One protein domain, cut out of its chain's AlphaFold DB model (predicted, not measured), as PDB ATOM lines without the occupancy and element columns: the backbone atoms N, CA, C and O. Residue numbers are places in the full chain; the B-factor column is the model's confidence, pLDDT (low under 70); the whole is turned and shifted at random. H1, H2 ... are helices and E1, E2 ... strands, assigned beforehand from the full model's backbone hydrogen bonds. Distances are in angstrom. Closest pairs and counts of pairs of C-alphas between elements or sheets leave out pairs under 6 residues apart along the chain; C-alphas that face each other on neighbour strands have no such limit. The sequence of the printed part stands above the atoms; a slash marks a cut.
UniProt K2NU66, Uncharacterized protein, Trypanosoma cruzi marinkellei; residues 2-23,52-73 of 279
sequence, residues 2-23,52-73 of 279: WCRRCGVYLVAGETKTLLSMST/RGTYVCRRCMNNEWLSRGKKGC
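This is residues 2 to 23 and 52 to 73 of the 279 residues of an uncharacterized protein of Trypanosoma cruzi marinkellei (UniProt K2NU66). A short two-stranded ladder, E1 beside E2, meets an outgoing helix, H1, at a corner; residues 62 to 73, of which 62 to 69 belong to H1, stick out as an arm. The long loop of residues 2 to 15 folds round near the end of the strands where H1 begins. The printed part has 44 residues, with two named strands and one named helix in the order E1, E2, H1; the sheet, in the order E1 - E2, is antiparallel. The class is mixed, helices and strands, with 20 residues, under half, in named elements. The whole is only just loose, close to compact, with a radius of gyration of the C-alphas of 11.6 A and spans of 32 by 27 by 16 A.

E1, residues 16 to 19, and E2, residues 54 to 57, are antiparallel neighbours, with 141 degrees between their directions. N 17 and O 56 are 2.9 A apart and N 19 and O 54 2.8 A, both within hydrogen-bond range. A tight link joins E2 to H1, residues 58 to 69. The closest C-alphas of E1 and H1, those of Lys 16 and Arg 58, are 5.7 A apart. In H1 every O i to N i+4 pair is within hydrogen-bond range.

E1 begins at C-alpha 16, (30.232, -45.667, -51.161), and spans 9.5 A. E2 spans 10.1 A, ending at C-alpha 57, (25.919, -46.906, -49.819). H1 spans 16.2 A, ending at C-alpha 69, (19.499, -46.993, -32.558).

The C-alphas of Val 11 and Gly 72 are the two farthest apart, at 31.9 A. The link from E1 to E2 runs across the cut: residues 24 to 51 are not printed, and C-alphas 23 and 52 are 12.3 A apart. The mean pLDDT of the printed part is 78.8; residues 20 to 23, 52 and 69 to 73 are under 70.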
ATOM      1  N   TRP A   2      24.733 -46.237 -59.546       91.62
ATOM      2  CA  TRP A   2      23.631 -45.685 -58.727       91.62
ATOM      3  C   TRP A   2      23.169 -46.670 -57.645       91.62
ATOM      4  O   TRP A   2      23.093 -47.875 -57.893       91.62
ATOM      5  N   CYS A   3      22.839 -46.174 -56.450       89.25
ATOM      6  CA  CYS A   3      22.246 -46.982 -55.388       89.25
ATOM      7  C   CYS A   3      20.798 -47.343 -55.741       89.25
ATOM      8  O   CYS A   3      19.958 -46.463 -55.900       89.25
ATOM      9  N   ARG A   4      20.469 -48.639 -55.795       92.75
ATOM     10  CA  ARG A   4      19.101 -49.100 -56.107       92.75
ATOM     11  C   ARG A   4      18.080 -48.825 -55.000       92.75
ATOM     12  O   ARG A   4      16.891 -48.825 -55.285       92.75
ATOM     13  N   ARG A   5      18.532 -48.631 -53.755       89.50
ATOM     14  CA  ARG A   5      17.649 -48.393 -52.601       89.50
ATOM     15  C   ARG A   5      17.231 -46.926 -52.492       89.50
ATOM     16  O   ARG A   5      16.053 -46.648 -52.339       89.50
ATOM     17  N   CYS A   6      18.186 -45.998 -52.571       89.94
ATOM     18  CA  CYS A   6      17.936 -44.568 -52.341       89.94
ATOM     19  C   CYS A   6      18.152 -43.673 -53.569       89.94
ATOM     20  O   CYS A   6      17.985 -42.464 -53.459       89.94
ATOM     21  N   GLY A   7      18.569 -44.222 -54.714       90.44
ATOM     22  CA  GLY A   7      18.783 -43.447 -55.939       90.44
ATOM     23  C   GLY A   7      19.991 -42.505 -55.912       90.44
ATOM     24  O   GLY A   7      20.142 -41.710 -56.827       90.44
ATOM     25  N   VAL A   8      20.863 -42.574 -54.900       89.88
ATOM     26  CA  VAL A   8      22.074 -41.735 -54.811       89.88
ATOM     27  C   VAL A   8      23.169 -42.252 -55.746       89.88
ATOM     28  O   VAL A   8      23.378 -43.466 -55.859       89.88
ATOM     29  N   TYR A   9      23.897 -41.340 -56.395       89.75
ATOM     30  CA  TYR A   9      25.079 -41.683 -57.181       89.75
ATOM     31  C   TYR A   9      26.227 -42.134 -56.264       89.75
ATOM     32  O   TYR A   9      26.587 -41.456 -55.306       89.75
ATOM     33  N   LEU A  10      26.778 -43.315 -56.545       90.56
ATOM     34  CA  LEU A  10      27.849 -43.965 -55.796       90.56
ATOM     35  C   LEU A  10      29.216 -43.530 -56.328       90.56
ATOM     36  O   LEU A  10      29.626 -43.971 -57.408       90.56
ATOM     37  N   VAL A  11      29.914 -42.743 -55.514       87.19
ATOM     38  CA  VAL A  11      31.308 -42.316 -55.652       87.19
ATOM     39  C   VAL A  11      32.103 -42.997 -54.538       87.19
ATOM     40  O   VAL A  11      31.668 -43.031 -53.383       87.19
ATOM     41  N   ALA A  12      33.225 -43.625 -54.892       81.56
ATOM     42  CA  ALA A  12      34.092 -44.287 -53.918       81.56
ATOM     43  C   ALA A  12      34.658 -43.255 -52.933       81.56
ATOM     44  O   ALA A  12      35.046 -42.171 -53.348       81.56
ATOM     45  N   GLY A  13      34.681 -43.573 -51.640       74.69
ATOM     46  CA  GLY A  13      35.169 -42.650 -50.612       74.69
ATOM     47  C   GLY A  13      34.113 -41.648 -50.146       74.69
ATOM     48  O   GLY A  13      33.987 -41.456 -48.944       74.69
ATOM     49  N   GLU A  14      33.270 -41.119 -51.031       80.25
ATOM     50  CA  GLU A  14      32.239 -40.136 -50.657       80.25
ATOM     51  C   GLU A  14      30.909 -40.792 -50.268       80.25
ATOM     52  O   GLU A  14      30.469 -40.703 -49.127       80.25
ATOM     53  N   THR A  15      30.259 -41.502 -51.193       81.19
ATOM     54  CA  THR A  15      28.901 -42.048 -50.987       81.19
ATOM     55  C   THR A  15      28.867 -43.577 -50.939       81.19
ATOM     56  O   THR A  15      27.826 -44.175 -50.637       81.19
ATOM     57  N   LYS A  16      30.013 -44.218 -51.189       86.88
ATOM     58  CA  LYS A  16      30.232 -45.667 -51.161       86.88
ATOM     59  C   LYS A  16      31.388 -46.002 -50.210       86.88
ATOM     60  O   LYS A  16      32.513 -45.557 -50.436       86.88
ATOM     61  N   THR A  17      31.123 -46.807 -49.185       84.12
ATOM     62  CA  THR A  17      32.115 -47.291 -48.207       84.12
ATOM     63  C   THR A  17      32.352 -48.776 -48.370       84.12
ATOM     64  O   THR A  17      31.445 -49.514 -48.745       84.12
ATOM     65  N   LEU A  18      33.581 -49.216 -48.115       84.50
ATOM     66  CA  LEU A  18      33.897 -50.632 -47.997       84.50
ATOM     67  C   LEU A  18      33.616 -51.051 -46.553       84.50
ATOM     68  O   LEU A  18      34.276 -50.568 -45.639       84.50
ATOM     69  N   LEU A  19      32.637 -51.923 -46.348       78.56
ATOM     70  CA  LEU A  19      32.450 -52.596 -45.071       78.56
ATOM     71  C   LEU A  19      33.359 -53.818 -45.048       78.56
ATOM     72  O   LEU A  19      33.132 -54.781 -45.786       78.56
ATOM     73  N   SER A  20      34.395 -53.772 -44.212       69.12
ATOM     74  CA  SER A  20      35.122 -54.976 -43.828       69.12
ATOM     75  C   SER A  20      34.135 -55.914 -43.141       69.12
ATOM     76  O   SER A  20      33.447 -55.512 -42.202       69.12
ATOM     77  N   MET A  21      34.042 -57.157 -43.611       60.25
ATOM     78  CA  MET A  21      33.405 -58.206 -42.821       60.25
ATOM     79  C   MET A  21      34.348 -58.525 -41.665       60.25
ATOM     80  O   MET A  21      35.136 -59.462 -41.731       60.25
ATOM     81  N   SER A  22      34.311 -57.695 -40.627       50.59
ATOM     82  CA  SER A  22      34.791 -58.104 -39.319       50.59
ATOM     83  C   SER A  22      33.848 -59.221 -38.889       50.59
ATOM     84  O   SER A  22      32.635 -59.019 -38.841       50.59
ATOM     85  N   THR A  23      34.413 -60.415 -38.723       43.69
ATOM     86  CA  THR A  23      33.776 -61.634 -38.215       43.69
ATOM     87  C   THR A  23      32.618 -61.320 -37.281       43.69
ATOM     88  O   THR A  23      32.780 -60.517 -36.361       43.69
ATOM     89  N   ARG A  52      37.446 -59.834 -49.199       65.69
ATOM     90  CA  ARG A  52      37.408 -58.416 -49.561       65.69
ATOM     91  C   ARG A  52      36.020 -57.903 -49.185       65.69
ATOM     92  O   ARG A  52      35.022 -58.503 -49.579       65.69
ATOM     93  N   GLY A  53      35.983 -56.842 -48.383       74.56
ATOM     94  CA  GLY A  53      34.751 -56.287 -47.835       74.56
ATOM     95  C   GLY A  53      33.686 -55.990 -48.895       74.56
ATOM     96  O   GLY A  53      33.955 -55.918 -50.097       74.56
ATOM     97  N   THR A  54      32.451 -55.777 -48.450       80.12
ATOM     98  CA  THR A  54      31.352 -55.419 -49.355       80.12
ATOM     99  C   THR A  54      31.219 -53.910 -49.446       80.12
ATOM    100  O   THR A  54      31.275 -53.194 -48.449       80.12
ATOM    101  N   TYR A  55      31.051 -53.390 -50.657       84.88
ATOM    102  CA  TYR A  55      30.813 -51.966 -50.815       84.88
ATOM    103  C   TYR A  55      29.342 -51.613 -50.602       84.88
ATOM    104  O   TYR A  55      28.471 -52.143 -51.295       84.88
ATOM    105  N   VAL A  56      29.076 -50.648 -49.726       88.25
ATOM    106  CA  VAL A  56      27.724 -50.240 -49.334       88.25
ATOM    107  C   VAL A  56      27.535 -48.730 -49.488       88.25
ATOM    108  O   VAL A  56      28.476 -47.943 -49.428       88.25
ATOM    109  N   CYS A  57      26.297 -48.315 -49.756       91.88
ATOM    110  CA  CYS A  57      25.919 -46.906 -49.819       91.88
ATOM    111  C   CYS A  57      25.859 -46.302 -48.410       91.88
ATOM    112  O   CYS A  57      25.058 -46.766 -47.592       91.88
ATOM    113  N   ARG A  58      26.618 -45.224 -48.161       88.62
ATOM    114  CA  ARG A  58      26.666 -44.546 -46.851       88.62
ATOM    115  C   ARG A  58      25.284 -44.110 -46.364       88.62
ATOM    116  O   ARG A  58      24.940 -44.338 -45.215       88.62
ATOM    117  N   ARG A  59      24.449 -43.552 -47.249       87.12
ATOM    118  CA  ARG A  59      23.108 -43.058 -46.883       87.12
ATOM    119  C   ARG A  59      22.177 -44.179 -46.420       87.12
ATOM    120  O   ARG A  59      21.466 -44.029 -45.435       87.12
ATOM    121  N   CYS A  60      22.179 -45.311 -47.124       88.62
ATOM    122  CA  CYS A  60      21.363 -46.463 -46.735       88.62
ATOM    123  C   CYS A  60      21.869 -47.101 -45.447       88.62
ATOM    124  O   CYS A  60      21.054 -47.478 -44.614       88.62
ATOM    125  N   MET A  61      23.191 -47.194 -45.301       88.69
ATOM    126  CA  MET A  61      23.824 -47.671 -44.083       88.69
ATOM    127  C   MET A  61      23.397 -46.786 -42.905       88.69
ATOM    128  O   MET A  61      22.721 -47.274 -42.010       88.69
ATOM    129  N   ASN A  62      23.658 -45.479 -42.948       85.19
ATOM    130  CA  ASN A  62      23.318 -44.554 -41.863       85.19
ATOM    131  C   ASN A  62      21.828 -44.596 -41.493       85.19
ATOM    132  O   ASN A  62      21.497 -44.617 -40.315       85.19
ATOM    133  N   ASN A  63      20.925 -44.683 -42.473       83.75
ATOM    134  CA  ASN A  63      19.492 -44.814 -42.194       83.75
ATOM    135  C   ASN A  63      19.147 -46.114 -41.456       83.75
ATOM    136  O   ASN A  63      18.299 -46.107 -40.566       83.75
ATOM    137  N   GLU A  64      19.781 -47.230 -41.819       84.56
ATOM    138  CA  GLU A  64      19.590 -48.508 -41.133       84.56
ATOM    139  C   GLU A  64      20.124 -48.446 -39.698       84.56
ATOM    140  O   GLU A  64      19.441 -48.871 -38.770       84.56
ATOM    141  N   TRP A  65      21.289 -47.832 -39.506       80.44
ATOM    142  CA  TRP A  65      21.882 -47.593 -38.190       80.44
ATOM    143  C   TRP A  65      21.012 -46.701 -37.302       80.44
ATOM    144  O   TRP A  65      20.706 -47.076 -36.174       80.44
ATOM    145  N   LEU A  66      20.518 -45.578 -37.826       79.88
ATOM    146  CA  LEU A  66      19.570 -44.706 -37.123       79.88
ATOM    147  C   LEU A  66      18.267 -45.441 -36.782       79.88
ATOM    148  O   LEU A  66      17.684 -45.224 -35.722       79.88
ATOM    149  N   SER A  67      17.814 -46.334 -37.663       73.00
ATOM    150  CA  SER A  67      16.623 -47.156 -37.423       73.00
ATOM    151  C   SER A  67      16.851 -48.226 -36.354       73.00
ATOM    152  O   SER A  67      15.899 -48.606 -35.677       73.00
ATOM    153  N   ARG A  68      18.088 -48.717 -36.197       74.06
ATOM    154  CA  ARG A  68      18.476 -49.665 -35.141       74.06
ATOM    155  C   ARG A  68      18.662 -48.958 -33.797       74.06
ATOM    156  O   ARG A  68      18.083 -49.408 -32.817       74.06
ATOM    157  N   GLY A  69      19.327 -47.800 -33.773       66.50
ATOM    158  CA  GLY A  69      19.499 -46.993 -32.558       66.50
ATOM    159  C   GLY A  69      18.173 -46.513 -31.956       66.50
ATOM    160  O   GLY A  69      18.005 -46.524 -30.741       66.50
ATOM    161  N   LYS A  70      17.176 -46.200 -32.794       60.59
ATOM    162  CA  LYS A  70      15.812 -45.869 -32.332       60.59
ATOM    163  C   LYS A  70      15.064 -47.037 -31.682       60.59
ATOM    164  O   LYS A  70      14.064 -46.799 -31.017       60.59
ATOM    165  N   LYS A  71      15.507 -48.280 -31.886       59.47
ATOM    166  CA  LYS A  71      14.865 -49.485 -31.336       59.47
ATOM    167  C   LYS A  71      15.505 -49.965 -30.030       59.47
ATOM    168  O   LYS A  71      15.198 -51.066 -29.599       59.47
ATOM    169  N   GLY A  72      16.388 -49.172 -29.415       53.16
ATOM    170  CA  GLY A  72      16.937 -49.447 -28.081       53.16
ATOM    171  C   GLY A  72      17.833 -50.686 -27.980       53.16
ATOM    172  O   GLY A  72      18.335 -50.982 -26.903       53.16
ATOM    173  N   CYS A  73      18.081 -51.395 -29.082       52.50
ATOM    174  CA  CYS A  73      18.972 -52.541 -29.102       52.50
ATOM    175  C   CYS A  73      20.213 -52.237 -29.940       52.50
ATOM    176  O   CYS A  73      20.133 -51.874 -31.115       52.50
TER     177      CYS A  73